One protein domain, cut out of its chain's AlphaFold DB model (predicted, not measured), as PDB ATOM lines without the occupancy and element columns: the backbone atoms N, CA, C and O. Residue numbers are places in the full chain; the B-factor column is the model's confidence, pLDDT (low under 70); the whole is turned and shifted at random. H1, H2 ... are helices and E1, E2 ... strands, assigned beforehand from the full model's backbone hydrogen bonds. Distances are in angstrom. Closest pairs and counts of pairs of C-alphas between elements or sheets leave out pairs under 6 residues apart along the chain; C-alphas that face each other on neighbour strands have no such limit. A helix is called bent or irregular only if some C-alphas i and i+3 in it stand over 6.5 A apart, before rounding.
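What this domain is: This is residues 400 to 550 of the 1016 residues of the protein "LysM domain-containing protein" of Gammaproteobacteria bacterium (UniProt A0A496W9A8). A strongly twisted sheet of five parallel strands runs through the middle, with H1 and H5 over one face and H4 over the other. H2 and H3, side by side, sit off the sheet on the side where H4 lies, and residues 421 to 426 stick out. The 151 printed residues hold five named helices and five named strands, alternating as E1 H1 E2 H2 E3 H3 E4 H4 E5 H5; the sheet's order is E2 E1 E3 E4 E5. The class is mixed, helices and strands; the whole is compact, with a radius of gyration of the C-alphas of 15.0 A and spans of 48 by 40 by 33 A.

How they stand to each other: Look first at the sheet: E2, residues 428 to 434, and E5, residues 519 to 522, are its edge strands, and E1, 400 to 403, E3, 464 to 468, and E4, 495 to 499, are inner. Between E2 and E1 find N 402 and O 432, 2.8 A apart; between E1 and E3, N 468 and O 401, 2.8 A; between E3 and E4, N 498 and O 467, 2.8 A; between E4 and E5, N 521 and O 497, 2.8 A. H1, residues 410 to 424, is on the sheet at a height of 8.8 A, over E1 and only just over E2, where 3 of its C-alphas fall; its closest C-alphas to E1 are Thr 412 and Asp 403, 6.8 A. H5, residues 525 to 537, is on the same face at 9.7 A, over E5, with the C-alphas of Gly 527 and Leu 521 closest at 4.8 A. H1 and H5 are only just apart, at 8.4 A. H4, residues 508 to 515, is on the opposite face, over E5; the closest C-alphas are Asp 514 and Ile 520, 6.4 A. H2, residues 453 to 459, and H3, residues 484 to 491, are not on the sheet; they touch at Ala 457 and Val 491, their closest C-alphas at 6.5 A, with a shallow tilt of 14 degrees, the same way. Strand-helix-strand units, parallel neighbours joined through a helix, are E1 H1 E2, E3 H3 E4 and E4 H4 E5; E2 H2 E3 is a split one, with E1 between its strands; each crossover is right-handed. In H1, H2, H4 and H5 every O i to N i+4 pair is within hydrogen-bond range; in H3 0 of 4 are, against 3 of 5 O i to N i+3 pairs, and H3 is only just irregular, C-alphas 488 and 491 being 6.9 A apart.

Where its parts are: Find C-alpha 400 at (45.200, 91.452, 133.240), where E1 begins. H1 runs 20.6 A, E2 20.0 A and H5 18.6 A, ending at C-alpha 537 at (61.709, 81.371, 144.206).

The domain as a whole: The printed part has no cut; the C-alphas farthest apart, Gln 447 and Asp 548, are 48.2 A apart. The links E2 to H2, 18 residues, and E3 to H3, 15 residues, are long. Mean pLDDT of the printed part is 88.1, with residues 446 to 447 and 547 to 550 under 70.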
ATOM      1  N   ALA A 400      45.263  90.143 132.605       97.38
ATOM      2  CA  ALA A 400      45.200  91.452 133.240       97.38
ATOM      3  C   ALA A 400      43.741  91.905 133.406       97.38
ATOM      4  O   ALA A 400      43.040  92.134 132.417       97.38
ATOM      5  N   LEU A 401      43.300  92.066 134.655       96.75
ATOM      6  CA  LEU A 401      42.031  92.704 135.008       96.75
ATOM      7  C   LEU A 401      42.319  94.123 135.504       96.75
ATOM      8  O   LEU A 401      42.996  94.285 136.516       96.75
ATOM      9  N   ILE A 402      41.825  95.139 134.802       96.00
ATOM     10  CA  ILE A 402      42.184  96.545 135.032       96.00
ATOM     11  C   ILE A 402      40.958  97.335 135.497       96.00
ATOM     12  O   ILE A 402      39.957  97.440 134.790       96.00
ATOM     13  N   ASP A 403      41.044  97.918 136.685       93.56
ATOM     14  CA  ASP A 403      39.995  98.753 137.259       93.56
ATOM     15  C   ASP A 403      39.947 100.115 136.546       93.56
ATOM     16  O   ASP A 403      40.900 100.896 136.621       93.56
ATOM     17  N   ARG A 404      38.832 100.417 135.878       89.38
ATOM     18  CA  ARG A 404      38.596 101.595 135.035       89.38
ATOM     19  C   ARG A 404      37.236 102.214 135.339       89.38
ATOM     20  O   ARG A 404      36.207 101.723 134.876       89.38
ATOM     21  N   THR A 405      37.242 103.355 136.021       80.19
ATOM     22  CA  THR A 405      36.031 104.111 136.365       80.19
ATOM     23  C   THR A 405      35.527 104.952 135.181       80.19
ATOM     24  O   THR A 405      34.321 105.138 135.025       80.19
ATOM     25  N   THR A 406      36.413 105.454 134.307       78.94
ATOM     26  CA  THR A 406      36.029 106.235 133.105       78.94
ATOM     27  C   THR A 406      36.945 105.973 131.898       78.94
ATOM     28  O   THR A 406      37.983 105.332 132.015       78.94
ATOM     29  N   PHE A 407      36.608 106.488 130.709       74.94
ATOM     30  CA  PHE A 407      37.512 106.422 129.543       74.94
ATOM     31  C   PHE A 407      38.707 107.399 129.633       74.94
ATOM     32  O   PHE A 407      39.751 107.145 129.033       74.94
ATOM     33  N   ASN A 408      38.583 108.479 130.417       78.62
ATOM     34  CA  ASN A 408      39.638 109.475 130.667       78.62
ATOM     35  C   ASN A 408      40.416 109.194 131.979       78.62
ATOM     36  O   ASN A 408      41.082 110.076 132.523       78.62
ATOM     37  N   ASP A 409      40.320 107.968 132.490       86.12
ATOM     38  CA  ASP A 409      40.880 107.502 133.758       86.12
ATOM     39  C   ASP A 409      42.407 107.359 133.683       86.12
ATOM     40  O   ASP A 409      42.936 106.450 133.042       86.12
ATOM     41  N   HIS A 410      43.141 108.273 134.323       92.44
ATOM     42  CA  HIS A 410      44.602 108.326 134.195       92.44
ATOM     43  C   HIS A 410      45.312 107.169 134.913       92.44
ATOM     44  O   HIS A 410      46.414 106.809 134.509       92.44
ATOM     45  N   GLN A 411      44.693 106.554 135.928       92.69
ATOM     46  CA  GLN A 411      45.218 105.340 136.564       92.69
ATOM     47  C   GLN A 411      45.152 104.159 135.591       92.69
ATOM     48  O   GLN A 411      46.132 103.433 135.438       92.69
ATOM     49  N   THR A 412      44.043 104.027 134.861       92.12
ATOM     50  CA  THR A 412      43.917 103.037 133.784       92.12
ATOM     51  C   THR A 412      44.917 103.304 132.664       92.12
ATOM     52  O   THR A 412      45.569 102.373 132.208       92.12
ATOM     53  N   GLN A 413      45.079 104.558 132.221       91.81
ATOM     54  CA  GLN A 413      46.021 104.873 131.140       91.81
ATOM     55  C   GLN A 413      47.485 104.621 131.552       91.81
ATOM     56  O   GLN A 413      48.238 104.054 130.767       91.81
ATOM     57  N   LEU A 414      47.869 104.926 132.797       92.56
ATOM     58  CA  LEU A 414      49.198 104.614 133.338       92.56
ATOM     59  C   LEU A 414      49.480 103.100 133.342       92.56
ATOM     60  O   LEU A 414      50.536 102.666 132.877       92.56
ATOM     61  N   VAL A 415      48.513 102.297 133.800       93.25
ATOM     62  CA  VAL A 415      48.581 100.826 133.752       93.25
ATOM     63  C   VAL A 415      48.623 100.318 132.306       93.25
ATOM     64  O   VAL A 415      49.423  99.440 131.989       93.25
ATOM     65  N   ASN A 416      47.831 100.899 131.403       92.75
ATOM     66  CA  ASN A 416      47.839 100.546 129.986       92.75
ATOM     67  C   ASN A 416      49.200 100.815 129.340       92.75
ATOM     68  O   ASN A 416      49.695  99.941 128.636       92.75
ATOM     69  N   SER A 417      49.843 101.959 129.589       91.31
ATOM     70  CA  SER A 417      51.180 102.252 129.049       91.31
ATOM     71  C   SER A 417      52.252 101.296 129.599       91.31
ATOM     72  O   SER A 417      53.128 100.870 128.844       91.31
ATOM     73  N   LEU A 418      52.143 100.872 130.864       91.06
ATOM     74  CA  LEU A 418      53.021  99.860 131.467       91.06
ATOM     75  C   LEU A 418      52.832  98.471 130.823       91.06
ATOM     76  O   LEU A 418      53.807  97.830 130.428       91.06
ATOM     77  N   ILE A 419      51.587  98.018 130.639       93.19
ATOM     78  CA  ILE A 419      51.288  96.726 129.992       93.19
ATOM     79  C   ILE A 419      51.558  96.784 128.475       93.19
ATOM     80  O   ILE A 419      51.958  95.782 127.886       93.19
ATOM     81  N   ASN A 420      51.398  97.940 127.824       92.12
ATOM     82  CA  ASN A 420      51.777  98.150 126.423       92.12
ATOM     83  C   ASN A 420      53.281  97.940 126.219       92.12
ATOM     84  O   ASN A 420      53.660  97.290 125.249       92.12
ATOM     85  N   GLN A 421      54.127  98.412 127.143       91.69
ATOM     86  CA  GLN A 421      55.564  98.139 127.087       91.69
ATOM     87  C   GLN A 421      55.866  96.641 127.252       91.69
ATOM     88  O   GLN A 421      56.633  96.094 126.465       91.69
ATOM     89  N   LEU A 422      55.216  95.946 128.194       92.25
ATOM     90  CA  LEU A 422      55.382  94.492 128.354       92.25
ATOM     91  C   LEU A 422      54.946  93.698 127.107       92.25
ATOM     92  O   LEU A 422      55.610  92.733 126.738       92.25
ATOM     93  N   VAL A 423      53.867  94.110 126.435       93.25
ATOM     94  CA  VAL A 423      53.395  93.482 125.185       93.25
ATOM     95  C   VAL A 423      54.318  93.807 124.000       93.25
ATOM     96  O   VAL A 423      54.589  92.927 123.185       93.25
ATOM     97  N   ALA A 424      54.870  95.024 123.921       91.38
ATOM     98  CA  ALA A 424      55.941  95.361 122.974       91.38
ATOM     99  C   ALA A 424      57.217  94.531 123.223       91.38
ATOM    100  O   ALA A 424      57.892  94.139 122.273       91.38
ATOM    101  N   ASP A 425      57.496  94.190 124.482       91.94
ATOM    102  CA  ASP A 425      58.512  93.221 124.893       91.94
ATOM    103  C   ASP A 425      58.021  91.747 124.823       91.94
ATOM    104  O   ASP A 425      58.556  90.896 125.530       91.94
ATOM    105  N   ASP A 426      57.051  91.399 123.961       92.44
ATOM    106  CA  ASP A 426      56.618  90.015 123.632       92.44
ATOM    107  C   ASP A 426      56.051  89.198 124.829       92.44
ATOM    108  O   ASP A 426      56.014  87.965 124.809       92.44
ATOM    109  N   VAL A 427      55.585  89.859 125.899       94.62
ATOM    110  CA  VAL A 427      54.833  89.202 126.989       94.62
ATOM    111  C   VAL A 427      53.374  88.998 126.561       94.62
ATOM    112  O   VAL A 427      52.685  89.955 126.211       94.62
ATOM    113  N   SER A 428      52.873  87.759 126.631       94.44
ATOM    114  CA  SER A 428      51.474  87.433 126.304       94.44
ATOM    115  C   SER A 428      50.526  87.896 127.419       94.44
ATOM    116  O   SER A 428      50.470  87.271 128.481       94.44
ATOM    117  N   VAL A 429      49.803  89.002 127.202       95.75
ATOM    118  CA  VAL A 429      48.858  89.576 128.178       95.75
ATOM    119  C   VAL A 429      47.475  89.791 127.560       95.75
ATOM    120  O   VAL A 429      47.275  90.704 126.760       95.75
ATOM    121  N   THR A 430      46.500  88.996 127.998       95.25
ATOM    122  CA  THR A 430      45.069  89.173 127.708       95.25
ATOM    123  C   THR A 430      44.482  90.229 128.650       95.25
ATOM    124  O   THR A 430      44.736  90.176 129.852       95.25
ATOM    125  N   ARG A 431      43.688  91.184 128.143       95.19
ATOM    126  CA  ARG A 431      43.206  92.349 128.917       95.19
ATOM    127  C   ARG A 431      41.683  92.443 129.001       95.19
ATOM    128  O   ARG A 431      40.997  92.428 127.979       95.19
ATOM    129  N   TYR A 432      41.181  92.655 130.215       95.25
ATOM    130  CA  TYR A 432      39.794  93.028 130.494       95.25
ATOM    131  C   TYR A 432      39.738  94.182 131.503       95.25
ATOM    132  O   TYR A 432      40.588  94.301 132.382       95.25
ATOM    133  N   TYR A 433      38.700  95.009 131.406       94.12
ATOM    134  CA  TYR A 433      38.460  96.168 132.264       94.12
ATOM    135  C   TYR A 433      37.229  95.953 133.151       94.12
ATOM    136  O   TYR A 433      36.240  95.397 132.682       94.12
ATOM    137  N   PHE A 434      37.219  96.439 134.388       92.06
ATOM    138  CA  PHE A 434      36.032  96.432 135.260       92.06
ATOM    139  C   PHE A 434      35.864  97.780 135.968       92.06
ATOM    140  O   PHE A 434      36.803  98.558 136.008       92.06
ATOM    141  N   ASP A 435      34.684  98.070 136.517       85.88
ATOM    142  CA  ASP A 435      34.435  99.297 137.292       85.88
ATOM    143  C   ASP A 435      34.326  98.960 138.781       85.88
ATOM    144  O   ASP A 435      33.282  98.467 139.216       85.88
ATOM    145  N   THR A 436      35.397  99.217 139.546       83.38
ATOM    146  CA  THR A 436      35.540  99.047 141.009       83.38
ATOM    147  C   THR A 436      35.400  97.604 141.527       83.38
ATOM    148  O   THR A 436      36.194  97.137 142.338       83.38
ATOM    149  N   VAL A 437      34.390  96.865 141.069       86.94
ATOM    150  CA  VAL A 437      34.044  95.503 141.476       86.94
ATOM    151  C   VAL A 437      34.035  94.605 140.226       86.94
ATOM    152  O   VAL A 437      33.152  94.769 139.379       86.94
ATOM    153  N   PRO A 438      34.938  93.613 140.097       89.38
ATOM    154  CA  PRO A 438      35.075  92.749 138.912       89.38
ATOM    155  C   PRO A 438      33.933  91.727 138.691       89.38
ATOM    156  O   PRO A 438      34.154  90.603 138.261       89.38
ATOM    157  N   ARG A 439      32.668  92.095 138.934       84.69
ATOM    158  CA  ARG A 439      31.494  91.251 138.614       84.69
ATOM    159  C   ARG A 439      31.197  91.167 137.116       84.69
ATOM    160  O   ARG A 439      30.578  90.200 136.677       84.69
ATOM    161  N   ARG A 440      31.602  92.182 136.349       88.94
ATOM    162  CA  ARG A 440      31.576  92.204 134.882       88.94
ATOM    163  C   ARG A 440      32.868  92.820 134.371       88.94
ATOM    164  O   ARG A 440      33.250  93.905 134.800       88.94
ATOM    165  N   CYS A 441      33.479  92.119 133.434       91.81
ATOM    166  CA  CYS A 441      34.770  92.404 132.850       91.81
ATOM    167  C   CYS A 441      34.577  92.632 131.347       91.81
ATOM    168  O   CYS A 441      34.170  91.737 130.606       91.81
ATOM    169  N   TYR A 442      34.836  93.855 130.902       90.88
ATOM    170  CA  TYR A 442      34.688  94.312 129.527       90.88
ATOM    171  C   TYR A 442      35.997  94.063 128.763       90.88
ATOM    172  O   TYR A 442      37.038  94.556 129.205       90.88
ATOM    173  N   PRO A 443      35.988  93.325 127.643       89.81
ATOM    174  CA  PRO A 443      37.188  93.101 126.838       89.81
ATOM    175  C   PRO A 443      37.737  94.408 126.251       89.81
ATOM    176  O   PRO A 443      37.021  95.401 126.109       89.81
ATOM    177  N   GLU A 444      39.019  94.408 125.881       82.62
ATOM    178  CA  GLU A 444      39.663  95.557 125.226       82.62
ATOM    179  C   GLU A 444      39.054  95.882 123.851       82.62
ATOM    180  O   GLU A 444      38.955  97.048 123.472       82.62
ATOM    181  N   GLN A 445      38.577  94.864 123.129       75.94
ATOM    182  CA  GLN A 445      37.865  95.030 121.864       75.94
ATOM    183  C   GLN A 445      36.353  95.123 122.105       75.94
ATOM    184  O   GLN A 445      35.697  94.111 122.345       75.94
ATOM    185  N   SER A 446      35.777  96.318 121.942       67.25
ATOM    186  CA  SER A 446      34.351  96.637 122.184       67.25
ATOM    187  C   SER A 446      33.316  95.839 121.365       67.25
ATOM    188  O   SER A 446      32.119  96.083 121.500       67.25
ATOM    189  N   GLN A 447      33.750  94.935 120.484       67.88
ATOM    190  CA  GLN A 447      32.894  94.022 119.716       67.88
ATOM    191  C   GLN A 447      32.630  92.694 120.449       67.88
ATOM    192  O   GLN A 447      31.682  91.989 120.112       67.88
ATOM    193  N   GLN A 448      33.460  92.342 121.433       79.38
ATOM    194  CA  GLN A 448      33.299  91.142 122.252       79.38
ATOM    195  C   GLN A 448      32.370  91.425 123.446       79.38
ATOM    196  O   GLN A 448      32.330  92.537 123.978       79.38
ATOM    197  N   ALA A 449      31.605  90.419 123.875       85.25
ATOM    198  CA  ALA A 449      30.686  90.551 125.004       85.25
ATOM    199  C   ALA A 449      31.438  90.644 126.353       85.25
ATOM    200  O   ALA A 449      32.486  90.015 126.506       85.25
ATOM    201  N   PRO A 450      30.917  91.388 127.348       90.44
ATOM    202  CA  PRO A 450      31.486  91.399 128.692       90.44
ATOM    203  C   PRO A 450      31.242  90.067 129.410       90.44
ATOM    204  O   PRO A 450      30.122  89.555 129.400       90.44
ATOM    205  N   LEU A 451      32.275  89.558 130.079       93.19
ATOM    206  CA  LEU A 451      32.268  88.287 130.808       93.19
ATOM    207  C   LEU A 451      32.217  88.511 132.326       93.19
ATOM    208  O   LEU A 451      32.618  89.559 132.831       93.19
ATOM    209  N   THR A 452      31.748  87.524 133.078       94.12
ATOM    210  CA  THR A 452      31.879  87.451 134.543       94.12
ATOM    211  C   THR A 452      33.215  86.818 134.950       94.12
ATOM    212  O   THR A 452      33.885  86.179 134.139       94.12
ATOM    213  N   LEU A 453      33.604  86.932 136.228       92.81
ATOM    214  CA  LEU A 453      34.791  86.237 136.751       92.81
ATOM    215  C   LEU A 453      34.726  84.717 136.575       92.81
ATOM    216  O   LEU A 453      35.743  84.103 136.273       92.81
ATOM    217  N   THR A 454      33.548  84.106 136.727       92.44
ATOM    218  CA  THR A 454      33.378  82.657 136.557       92.44
ATOM    219  C   THR A 454      33.573  82.228 135.103       92.44
ATOM    220  O   THR A 454      34.215  81.213 134.852       92.44
ATOM    221  N   GLU A 455      33.088  83.014 134.138       94.44
ATOM    222  CA  GLU A 455      33.322  82.763 132.710       94.44
ATOM    223  C   GLU A 455      34.798  82.998 132.344       94.44
ATOM    224  O   GLU A 455      35.397  82.176 131.656       94.44
ATOM    225  N   LEU A 456      35.437  84.048 132.877       94.88
ATOM    226  CA  LEU A 456      36.882  84.263 132.720       94.88
ATOM    227  C   LEU A 456      37.716  83.111 133.300       94.88
ATOM    228  O   LEU A 456      38.693  82.707 132.678       94.88
ATOM    229  N   ALA A 457      37.329  82.557 134.450       92.62
ATOM    230  CA  ALA A 457      37.998  81.407 135.055       92.62
ATOM    231  C   ALA A 457      37.833  80.116 134.232       92.62
ATOM    232  O   ALA A 457      38.707  79.256 134.264       92.62
ATOM    233  N   GLN A 458      36.742  79.988 133.466       93.12
ATOM    234  CA  GLN A 458      36.528  78.880 132.526       93.12
ATOM    235  C   GLN A 458      37.284  79.077 131.202       93.12
ATOM    236  O   GLN A 458      37.778  78.104 130.637       93.12
ATOM    237  N   HIS A 459      37.401  80.315 130.713       92.44
ATOM    238  CA  HIS A 459      38.133  80.637 129.484       92.44
ATOM    239  C   HIS A 459      39.659  80.687 129.668       92.44
ATOM    240  O   HIS A 459      40.388  80.349 128.738       92.44
ATOM    241  N   TYR A 460      40.143  81.091 130.847       93.50
ATOM    242  CA  TYR A 460      41.560  81.358 131.122       93.50
ATOM    243  C   TYR A 460      42.075  80.715 132.437       93.50
ATOM    244  O   TYR A 460      42.721  81.409 133.227       93.50
ATOM    245  N   PRO A 461      41.822  79.417 132.719       90.75
ATOM    246  CA  PRO A 461      42.224  78.788 133.987       90.75
ATOM    247  C   PRO A 461      43.749  78.725 134.177       90.75
ATOM    248  O   PRO A 461      44.242  78.966 135.273       90.75
ATOM    249  N   GLU A 462      44.502  78.468 133.102       87.38
ATOM    250  CA  GLU A 462      45.970  78.327 133.128       87.38
ATOM    251  C   GLU A 462      46.727  79.676 133.091       87.38
ATOM    252  O   GLU A 462      47.959  79.702 133.114       87.38
ATOM    253  N   HIS A 463      46.024  80.812 132.991       92.62
ATOM    254  CA  HIS A 463      46.660  82.134 132.972       92.62
ATOM    255  C   HIS A 463      47.097  82.576 134.378       92.62
ATOM    256  O   HIS A 463      46.406  82.358 135.371       92.62
ATOM    257  N   ARG A 464      48.210  83.309 134.465       93.12
ATOM    258  CA  ARG A 464      48.594  84.045 135.681       93.12
ATOM    259  C   ARG A 464      47.736  85.299 135.820       93.12
ATOM    260  O   ARG A 464      47.690  86.110 134.897       93.12
ATOM    261  N   LEU A 465      47.085  85.486 136.967       95.69
ATOM    262  CA  LEU A 465      46.166  86.607 137.170       95.69
ATOM    263  C   LEU A 465      46.894  87.848 137.704       95.69
ATOM    264  O   LEU A 465      47.518  87.804 138.767       95.69
ATOM    265  N   LEU A 466      46.746  88.966 136.996       97.19
ATOM    266  CA  LEU A 466      47.247  90.285 137.376       97.19
ATOM    267  C   LEU A 466      46.047  91.233 137.547       97.19
ATOM    268  O   LEU A 466      45.388  91.579 136.568       97.19
ATOM    269  N   VAL A 467      45.733  91.646 138.775       96.44
ATOM    270  CA  VAL A 467      44.610  92.560 139.062       96.44
ATOM    271  C   VAL A 467      45.148  93.956 139.357       96.44
ATOM    272  O   VAL A 467      45.863  94.129 140.333       96.44
ATOM    273  N   PHE A 468      44.799  94.959 138.554       96.62
ATOM    274  CA  PHE A 468      45.222  96.350 138.738       96.62
ATOM    275  C   PHE A 468      44.069  97.166 139.324       96.62
ATOM    276  O   PHE A 468      43.130  97.496 138.603       96.62
ATOM    277  N   SER A 469      44.108  97.461 140.625       93.88
ATOM    278  CA  SER A 469      43.028  98.137 141.369       93.88
ATOM    279  C   SER A 469      43.564  98.755 142.666       93.88
ATOM    280  O   SER A 469      44.672  98.442 143.097       93.88
ATOM    281  N   ASP A 470      42.770  99.615 143.304       87.31
ATOM    282  CA  ASP A 470      43.005 100.056 144.685       87.31
ATOM    283  C   ASP A 470      42.612  98.988 145.732       87.31
ATOM    284  O   ASP A 470      42.936  99.125 146.908       87.31
ATOM    285  N   GLY A 471      41.922  97.917 145.317       86.81
ATOM    286  CA  GLY A 471      41.455  96.836 146.188       86.81
ATOM    287  C   GLY A 471      40.218  97.173 147.031       86.81
ATOM    288  O   GLY A 471      39.712  96.292 147.729       86.81
ATOM    289  N   ASN A 472      39.679  98.395 146.961       86.56
ATOM    290  CA  ASN A 472      38.535  98.822 147.771       86.56
ATOM    291  C   ASN A 472      37.270  98.013 147.442       86.56
ATOM    292  O   ASN A 472      36.537  97.620 148.346       86.56
ATOM    293  N   GLY A 473      37.042  97.673 146.168       86.19
ATOM    294  CA  GLY A 473      35.917  96.823 145.747       86.19
ATOM    295  C   GLY A 473      36.006  95.346 146.168       86.19
ATOM    296  O   GLY A 473      35.057  94.592 145.938       86.19
ATOM    297  N   LEU A 474      37.119  94.924 146.782       90.44
ATOM    298  CA  LEU A 474      37.334  93.572 147.313       90.44
ATOM    299  C   LEU A 474      37.082  93.472 148.830       90.44
ATOM    300  O   LEU A 474      37.103  92.367 149.379       90.44
ATOM    301  N   ILE A 475      36.807  94.591 149.509       88.69
ATOM    302  CA  ILE A 475      36.501  94.642 150.944       88.69
ATOM    303  C   ILE A 475      35.095  95.203 151.164       88.69
ATOM    304  O   ILE A 475      34.653  96.137 150.500       88.69
ATOM    305  N   ASN A 476      34.364  94.619 152.111       85.38
ATOM    306  CA  ASN A 476      33.084  95.141 152.567       85.38
ATOM    307  C   ASN A 476      33.329  96.325 153.530       85.38
ATOM    308  O   ASN A 476      33.892  96.105 154.605       85.38
ATOM    309  N   PRO A 477      32.887  97.558 153.206       75.00
ATOM    310  CA  PRO A 477      33.169  98.747 154.015       75.00
ATOM    311  C   PRO A 477      32.403  98.800 155.347       75.00
ATOM    312  O   PRO A 477      32.672  99.681 156.154       75.00
ATOM    313  N   ILE A 478      31.442  97.896 155.579       77.62
ATOM    314  CA  ILE A 478      30.679  97.812 156.836       77.62
ATOM    315  C   ILE A 478      31.287  96.767 157.777       77.62
ATOM    316  O   ILE A 478      31.405  97.010 158.974       77.62
ATOM    317  N   THR A 479      31.666  95.594 157.257       84.38
ATOM    318  CA  THR A 479      32.234  94.511 158.084       84.38
ATOM    319  C   THR A 479      33.757  94.542 158.168       84.38
ATOM    320  O   THR A 479      34.322  93.774 158.943       84.38
ATOM    321  N   CYS A 480      34.423  95.392 157.377       81.44
ATOM    322  CA  CYS A 480      35.878  95.485 157.263       81.44
ATOM    323  C   CYS A 480      36.547  94.119 157.010       81.44
ATOM    324  O   CYS A 480      37.586  93.802 157.576       81.44
ATOM    325  N   GLN A 481      35.923  93.297 156.163       89.06
ATOM    326  CA  GLN A 481      36.374  91.956 155.778       89.06
ATOM    327  C   GLN A 481      36.366  91.809 154.257       89.06
ATOM    328  O   GLN A 481      35.634  92.518 153.559       89.06
ATOM    329  N   VAL A 482      37.152  90.864 153.736       90.81
ATOM    330  CA  VAL A 482      37.099  90.504 152.312       90.81
ATOM    331  C   VAL A 482      35.698  90.031 151.917       90.81
ATOM    332  O   VAL A 482      34.998  89.369 152.682       90.81
ATOM    333  N   VAL A 483      35.265  90.402 150.717       90.62
ATOM    334  CA  VAL A 483      33.923  90.085 150.209       90.62
ATOM    335  C   VAL A 483      33.744  88.585 149.950       90.62
ATOM    336  O   VAL A 483      34.589  87.961 149.325       90.62
ATOM    337  N   ASN A 484      32.601  88.006 150.335       88.69
ATOM    338  CA  ASN A 484      32.355  86.552 150.277       88.69
ATOM    339  C   ASN A 484      32.558  85.916 148.884       88.69
ATOM    340  O   ASN A 484      32.817  84.726 148.779       88.69
ATOM    341  N   TRP A 485      32.423  86.690 147.802       90.25
ATOM    342  CA  TRP A 485      32.612  86.203 146.430       90.25
ATOM    343  C   TRP A 485      34.087  86.192 145.976       90.25
ATOM    344  O   TRP A 485      34.366  85.748 144.865       90.25
ATOM    345  N   ILE A 486      35.037  86.620 146.822       90.50
ATOM    346  CA  ILE A 486      36.485  86.603 146.535       90.50
ATOM    347  C   ILE A 486      37.019  85.183 146.269       90.50
ATOM    348  O   ILE A 486      38.004  85.016 145.553       90.50
ATOM    349  N   GLU A 487      36.317  84.150 146.748       88.12
ATOM    350  CA  GLU A 487      36.573  82.740 146.426       88.12
ATOM    351  C   GLU A 487      36.537  82.443 144.918       88.12
ATOM    352  O   GLU A 487      37.183  81.498 144.470       88.12
ATOM    353  N   GLN A 488      35.867  83.264 144.100       91.06
ATOM    354  CA  GLN A 488      35.882  83.129 142.635       91.06
ATOM    355  C   GLN A 488      37.288  83.297 142.032       91.06
ATOM    356  O   GLN A 488      37.548  82.792 140.945       91.06
ATOM    357  N   PHE A 489      38.218  83.940 142.747       92.06
ATOM    358  CA  PHE A 489      39.621  84.040 142.345       92.06
ATOM    359  C   PHE A 489      40.468  82.802 142.693       92.06
ATOM    360  O   PHE A 489      41.636  82.746 142.311       92.06
ATOM    361  N   SER A 490      39.913  81.810 143.401       90.69
ATOM    362  CA  SER A 490      40.646  80.614 143.853       90.69
ATOM    363  C   SER A 490      41.192  79.746 142.717       90.69
ATOM    364  O   SER A 490      42.226  79.109 142.907       90.69
ATOM    365  N   VAL A 491      40.551  79.771 141.540       91.38
ATOM    366  CA  VAL A 491      40.995  79.064 140.324       91.38
ATOM    367  C   VAL A 491      42.412  79.488 139.926       91.38
ATOM    368  O   VAL A 491      43.237  78.648 139.575       91.38
ATOM    369  N   TRP A 492      42.732  80.777 140.064       92.44
ATOM    370  CA  TRP A 492      44.071  81.299 139.809       92.44
ATOM    371  C   TRP A 492      44.928  81.206 141.074       92.44
ATOM    372  O   TRP A 492      44.895  82.076 141.950       92.44
ATOM    373  N   SER A 493      45.721  80.137 141.156       85.12
ATOM    374  CA  SER A 493      46.688  79.901 142.236       85.12
ATOM    375  C   SER A 493      47.783  80.976 142.282       85.12
ATOM    376  O   SER A 493      48.105  81.492 143.351       85.12
ATOM    377  N   GLN A 494      48.308  81.367 141.116       88.19
ATOM    378  CA  GLN A 494      49.247  82.479 140.948       88.19
ATOM    379  C   GLN A 494      48.484  83.759 140.593       88.19
ATOM    380  O   GLN A 494      48.323  84.102 139.419       88.19
ATOM    381  N   ARG A 495      48.008  84.458 141.632       92.69
ATOM    382  CA  ARG A 495      47.334  85.762 141.527       92.69
ATOM    383  C   ARG A 495      48.060  86.862 142.298       92.69
ATOM    384  O   ARG A 495      48.454  86.675 143.453       92.69
ATOM    385  N   ALA A 496      48.216  88.011 141.649       94.94
ATOM    386  CA  ALA A 496      48.833  89.208 142.204       94.94
ATOM    387  C   ALA A 496      47.917  90.427 142.025       94.94
ATOM    388  O   ALA A 496      47.224  90.540 141.011       94.94
ATOM    389  N   LEU A 497      47.926  91.333 143.004       95.56
ATOM    390  CA  LEU A 497      47.209  92.604 142.955       95.56
ATOM    391  C   LEU A 497      48.216  93.753 142.906       95.56
ATOM    392  O   LEU A 497      49.038  93.912 143.803       95.56
ATOM    393  N   PHE A 498      48.130  94.550 141.848       95.94
ATOM    394  CA  PHE A 498      48.966  95.705 141.571       95.94
ATOM    395  C   PHE A 498      48.205  96.989 141.911       95.94
ATOM    396  O   PHE A 498      47.186  97.296 141.291       95.94
ATOM    397  N   THR A 499      48.719  97.759 142.868       93.44
ATOM    398  CA  THR A 499      48.118  99.023 143.323       93.44
ATOM    399  C   THR A 499      49.055 100.210 143.091       93.44
ATOM    400  O   THR A 499      50.268 100.077 143.212       93.44
ATOM    401  N   LEU A 500      48.520 101.394 142.766       91.50
ATOM    402  CA  LEU A 500      49.326 102.630 142.705       91.50
ATOM    403  C   LEU A 500      49.703 103.165 144.101       91.50
ATOM    404  O   LEU A 500      50.424 104.159 144.208       91.50
ATOM    405  N   GLU A 501      49.202 102.556 145.177       88.81
ATOM    406  CA  GLU A 501      49.602 102.898 146.541       88.81
ATOM    407  C   GLU A 501      51.009 102.352 146.818       88.81
ATOM    408  O   GLU A 501      51.311 101.202 146.485       88.81
ATOM    409  N   THR A 502      51.888 103.167 147.401       86.12
ATOM    410  CA  THR A 502      53.278 102.758 147.651       86.12
ATOM    411  C   THR A 502      53.356 101.837 148.883       86.12
ATOM    412  O   THR A 502      52.492 101.943 149.759       86.12
ATOM    413  N   PRO A 503      54.339 100.916 148.981       87.50
ATOM    414  CA  PRO A 503      54.360  99.868 150.016       87.50
ATOM    415  C   PRO A 503      54.362 100.353 151.474       87.50
ATOM    416  O   PRO A 503      54.026  99.589 152.376       87.50
ATOM    417  N   GLU A 504      54.734 101.609 151.697       83.44
ATOM    418  CA  GLU A 504      54.778 102.297 152.990       83.44
ATOM    419  C   GLU A 504      53.400 102.842 153.404       83.44
ATOM    420  O   GLU A 504      53.129 103.007 154.589       83.44
ATOM    421  N   GLN A 505      52.506 103.077 152.435       82.19
ATOM    422  CA  GLN A 505      51.122 103.516 152.663       82.19
ATOM    423  C   GLN A 505      50.149 102.343 152.852       82.19
ATOM    424  O   GLN A 505      48.998 102.550 153.234       82.19
ATOM    425  N   TRP A 506      50.589 101.109 152.584       86.75
ATOM    426  CA  TRP A 506      49.757  99.913 152.702       86.75
ATOM    427  C   TRP A 506      49.345  99.663 154.152       86.75
ATOM    428  O   TRP A 506      50.181  99.526 155.047       86.75
ATOM    429  N   GLY A 507      48.042  99.522 154.371       84.00
ATOM    430  CA  GLY A 507      47.439  99.401 155.690       84.00
ATOM    431  C   GLY A 507      46.806  98.033 155.918       84.00
ATOM    432  O   GLY A 507      47.355  96.987 155.553       84.00
ATOM    433  N   TYR A 508      45.628  98.071 156.543       85.00
ATOM    434  CA  TYR A 508      44.804  96.911 156.884       85.00
ATOM    435  C   TYR A 508      44.166  96.241 155.653       85.00
ATOM    436  O   TYR A 508      44.052  95.017 155.606       85.00
ATOM    437  N   ARG A 509      43.812  97.021 154.618       89.12
ATOM    438  CA  ARG A 509      43.245  96.513 153.353       89.12
ATOM    439  C   ARG A 509      44.192  95.515 152.688       89.12
ATOM    440  O   ARG A 509      43.789  94.404 152.359       89.12
ATOM    441  N   GLU A 510      45.466  95.870 152.563       89.19
ATOM    442  CA  GLU A 510      46.480  95.009 151.956       89.19
ATOM    443  C   GLU A 510      46.777  93.782 152.819       89.19
ATOM    444  O   GLU A 510      46.992  92.712 152.268       89.19
ATOM    445  N   GLN A 511      46.737  93.897 154.153       86.12
ATOM    446  CA  GLN A 511      46.881  92.742 155.056       86.12
ATOM    447  C   GLN A 511      45.732  91.731 154.889       86.12
ATOM    448  O   GLN A 511      45.965  90.525 154.893       86.12
ATOM    449  N   LEU A 512      44.496  92.205 154.703       88.38
ATOM    450  CA  LEU A 512      43.340  91.339 154.453       88.38
ATOM    451  C   LEU A 512      43.387  90.659 153.078       88.38
ATOM    452  O   LEU A 512      42.992  89.500 152.959       88.38
ATOM    453  N   LEU A 513      43.866  91.355 152.045       90.12
ATOM    454  CA  LEU A 513      43.970  90.806 150.689       90.12
ATOM    455  C   LEU A 513      45.159  89.837 150.545       90.12
ATOM    456  O   LEU A 513      45.017  88.794 149.906       90.12
ATOM    457  N   ASP A 514      46.276  90.112 151.221       86.31
ATOM    458  CA  ASP A 514      47.399  89.181 151.415       86.31
ATOM    459  C   ASP A 514      46.929  87.905 152.146       86.31
ATOM    460  O   ASP A 514      47.143  86.790 151.666       86.31
ATOM    461  N   GLY A 515      46.126  88.056 153.209       84.44
ATOM    462  CA  GLY A 515      45.437  86.951 153.891       84.44
ATOM    463  C   GLY A 515      44.440  86.169 153.016       84.44
ATOM    464  O   GLY A 515      44.185  84.995 153.280       84.44
ATOM    465  N   ALA A 516      43.924  86.769 151.938       86.19
ATOM    466  CA  ALA A 516      43.133  86.098 150.899       86.19
ATOM    467  C   ALA A 516      43.998  85.495 149.764       86.19
ATOM    468  O   ALA A 516      43.481  85.142 148.694       86.19
ATOM    469  N   ASN A 517      45.312  85.356 149.986       87.31
ATOM    470  CA  ASN A 517      46.303  84.836 149.042       87.31
ATOM    471  C   ASN A 517      46.319  85.642 147.721       87.31
ATOM    472  O   ASN A 517      46.267  85.081 146.625       87.31
ATOM    473  N   PHE A 518      46.374  86.972 147.821       90.69
ATOM    474  CA  PHE A 518      46.822  87.852 146.737       90.69
ATOM    475  C   PHE A 518      48.224  88.373 147.044       90.69
ATOM    476  O   PHE A 518      48.430  89.019 148.064       90.69
ATOM    477  N   LEU A 519      49.172  88.178 146.126       92.44
ATOM    478  CA  LEU A 519      50.476  88.833 146.226       92.44
ATOM    479  C   LEU A 519      50.311  90.330 145.919       92.44
ATOM    480  O   LEU A 519      50.128  90.702 144.759       92.44
ATOM    481  N   ILE A 520      50.339  91.175 146.951       93.69
ATOM    482  CA  ILE A 520      50.204  92.633 146.809       93.69
ATOM    483  C   ILE A 520      51.527  93.237 146.320       93.69
ATOM    484  O   ILE A 520      52.588  92.949 146.876       93.69
ATOM    485  N   LEU A 521      51.466  94.066 145.278       94.00
ATOM    486  CA  LEU A 521      52.612  94.676 144.601       94.00
ATOM    487  C   LEU A 521      52.309  96.135 144.216       94.00
ATOM    488  O   LEU A 521      51.162  96.464 143.909       94.00
ATOM    489  N   PRO A 522      53.314  97.026 144.169       92.94
ATOM    490  CA  PRO A 522      53.132  98.351 143.585       92.94
ATOM    491  C   PRO A 522      53.009  98.264 142.052       92.94
ATOM    492  O   PRO A 522      53.709  97.492 141.398       92.94
ATOM    493  N   ALA A 523      52.132  99.066 141.450       93.31
ATOM    494  CA  ALA A 523      51.858  99.117 140.010       93.31
ATOM    495  C   ALA A 523      52.928  99.918 139.236       93.31
ATOM    496  O   ALA A 523      52.626 100.896 138.556       93.31
ATOM    497  N   ASN A 524      54.187  99.504 139.385       90.56
ATOM    498  CA  ASN A 524      55.391 100.111 138.814       90.56
ATOM    499  C   ASN A 524      56.423  99.030 138.421       90.56
ATOM    500  O   ASN A 524      56.186  97.829 138.603       90.56
ATOM    501  N   GLU A 525      57.594  99.429 137.909       90.25
ATOM    502  CA  GLU A 525      58.669  98.476 137.567       90.25
ATOM    503  C   GLU A 525      59.100  97.604 138.768       90.25
ATOM    504  O   GLU A 525      59.335  96.401 138.619       90.25
ATOM    505  N   ALA A 526      59.176  98.183 139.973       89.88
ATOM    506  CA  ALA A 526      59.626  97.478 141.173       89.88
ATOM    507  C   ALA A 526      58.672  96.342 141.585       89.88
ATOM    508  O   ALA A 526      59.135  95.264 141.963       89.88
ATOM    509  N   GLY A 527      57.358  96.532 141.444       92.00
ATOM    510  CA  GLY A 527      56.375  95.479 141.695       92.00
ATOM    511  C   GLY A 527      56.459  94.344 140.680       92.00
ATOM    512  O   GLY A 527      56.443  93.179 141.070       92.00
ATOM    513  N   PHE A 528      56.650  94.642 139.391       93.50
ATOM    514  CA  PHE A 528      56.866  93.600 138.379       93.50
ATOM    515  C   PHE A 528      58.170  92.818 138.603       93.50
ATOM    516  O   PHE A 528      58.188  91.595 138.443       93.50
ATOM    517  N   LYS A 529      59.240  93.486 139.048       92.25
ATOM    518  CA  LYS A 529      60.468  92.820 139.507       92.25
ATOM    519  C   LYS A 529      60.189  91.906 140.712       92.25
ATOM    520  O   LYS A 529      60.666  90.772 140.734       92.25
ATOM    521  N   GLY A 530      59.377  92.361 141.669       91.56
ATOM    522  CA  GLY A 530      58.914  91.566 142.812       91.56
ATOM    523  C   GLY A 530      58.081  90.341 142.414       91.56
ATOM    524  O   GLY A 530      58.301  89.257 142.950       91.56
ATOM    525  N   LEU A 531      57.182  90.469 141.430       93.81
ATOM    526  CA  LEU A 531      56.430  89.341 140.862       93.81
ATOM    527  C   LEU A 531      57.381  88.276 140.299       93.81
ATOM    528  O   LEU A 531      57.245  87.096 140.616       93.81
ATOM    529  N   VAL A 532      58.359  88.691 139.487       93.06
ATOM    530  CA  VAL A 532      59.362  87.784 138.908       93.06
ATOM    531  C   VAL A 532      60.203  87.106 139.992       93.06
ATOM    532  O   VAL A 532      60.490  85.919 139.876       93.06
ATOM    533  N   GLU A 533      60.555  87.813 141.066       91.00
ATOM    534  CA  GLU A 533      61.247  87.225 142.217       91.00
ATOM    535  C   GLU A 533      60.433  86.079 142.843       91.00
ATOM    536  O   GLU A 533      60.952  84.967 142.936       91.00
ATOM    537  N   ARG A 534      59.146  86.300 143.165       90.94
ATOM    538  CA  ARG A 534      58.253  85.265 143.739       90.94
ATOM    539  C   ARG A 534      58.001  84.095 142.780       90.94
ATOM    540  O   ARG A 534      57.913  82.947 143.215       90.94
ATOM    541  N   ILE A 535      57.910  84.363 141.475       88.94
ATOM    542  CA  ILE A 535      57.809  83.320 140.440       88.94
ATOM    543  C   ILE A 535      59.077  82.452 140.414       88.94
ATOM    544  O   ILE A 535      58.970  81.232 140.302       88.94
ATOM    545  N   ASN A 536      60.262  83.057 140.542       87.25
ATOM    546  CA  ASN A 536      61.546  82.355 140.465       87.25
ATOM    547  C   ASN A 536      61.902  81.590 141.751       87.25
ATOM    548  O   ASN A 536      62.522  80.533 141.667       87.25
ATOM    549  N   THR A 537      61.526  82.093 142.932       86.06
ATOM    550  CA  THR A 537      61.709  81.371 144.206       86.06
ATOM    551  C   THR A 537      60.673  80.268 144.419       86.06
ATOM    552  O   THR A 537      60.877  79.394 145.259       86.06
ATOM    553  N   GLY A 538      59.542  80.322 143.707       80.38
ATOM    554  CA  GLY A 538      58.383  79.462 143.948       80.38
ATOM    555  C   GLY A 538      57.639  79.779 145.253       80.38
ATOM    556  O   GLY A 538      56.735  79.038 145.631       80.38
ATOM    557  N   THR A 539      57.996  80.864 145.950       80.75
ATOM    558  CA  THR A 539      57.405  81.251 147.237       80.75
ATOM    559  C   THR A 539      56.486  82.458 147.068       80.75
ATOM    560  O   THR A 539      56.937  83.578 146.844       80.75
ATOM    561  N   TRP A 540      55.177  82.253 147.228       81.00
ATOM    562  CA  TRP A 540      54.161  83.316 147.158       81.00
ATOM    563  C   TRP A 540      54.092  84.124 148.471       81.00
ATOM    564  O   TRP A 540      53.041  84.259 149.088       81.00
ATOM    565  N   GLN A 541      55.250  84.589 148.949       78.44
ATOM    566  CA  GLN A 541      55.377  85.344 150.196       78.44
ATOM    567  C   GLN A 541      55.117  86.846 149.990       78.44
ATOM    568  O   GLN A 541      55.441  87.368 148.911       78.44
ATOM    569  N   PRO A 542      54.621  87.553 151.029       79.12
ATOM    570  CA  PRO A 542      54.285  88.972 150.954       79.12
ATOM    571  C   PRO A 542      55.440  89.833 150.428       79.12
ATOM    572  O   PRO A 542      56.624  89.501 150.572       79.12
ATOM    573  N   TYR A 543      55.106  90.957 149.801       81.31
ATOM    574  CA  TYR A 543      56.105  91.926 149.356       81.31
ATOM    575  C   TYR A 543      56.634  92.732 150.560       81.31
ATOM    576  O   TYR A 543      55.834  93.159 151.400       81.31
ATOM    577  N   PRO A 544      57.961  92.935 150.694       79.19
ATOM    578  CA  PRO A 544      58.534  93.627 151.845       79.19
ATOM    579  C   PRO A 544      58.092  95.093 151.880       79.19
ATOM    580  O   PRO A 544      58.294  95.837 150.919       79.19
ATOM    581  N   ARG A 545      57.527  95.516 153.013       74.06
ATOM    582  CA  ARG A 545      57.270  96.932 153.304       74.06
ATOM    583  C   ARG A 545      58.563  97.550 153.861       74.06
ATOM    584  O   ARG A 545      59.138  96.952 154.774       74.06
ATOM    585  N   PRO A 546      59.051  98.687 153.335       72.81
ATOM    586  CA  PRO A 546      60.130  99.448 153.967       72.81
ATOM    587  C   PRO A 546      59.771  99.795 155.418       72.81
ATOM    588  O   PRO A 546      58.619 100.123 155.694       72.81
ATOM    589  N   SER A 547      60.732  99.698 156.344       60.34
ATOM    590  CA  SER A 547      60.486  99.980 157.769       60.34
ATOM    591  C   SER A 547      60.334 101.471 158.057       60.34
ATOM    592  O   SER A 547      59.517 101.853 158.887       60.34
ATOM    593  N   ASP A 548      61.105 102.294 157.343       55.59
ATOM    594  CA  ASP A 548      61.216 103.731 157.548       55.59
ATOM    595  C   ASP A 548      61.308 104.424 156.182       55.59
ATOM    596  O   ASP A 548      62.245 104.193 155.412       55.59
ATOM    597  N   SER A 549      60.340 105.283 155.868       54.94
ATOM    598  CA  SER A 549      60.485 106.306 154.831       54.94
ATOM    599  C   SER A 549      59.567 107.488 155.144       54.94
ATOM    600  O   SER A 549      58.457 107.301 155.649       54.94
ATOM    601  N   ASP A 550      60.018 108.705 154.832       54.03
ATOM    602  CA  ASP A 550      59.204 109.924 154.911       54.03
ATOM    603  C   ASP A 550      58.181 109.950 153.758       54.03
ATOM    604  O   ASP A 550      58.266 110.745 152.820       54.03
TER     605      ASP A 550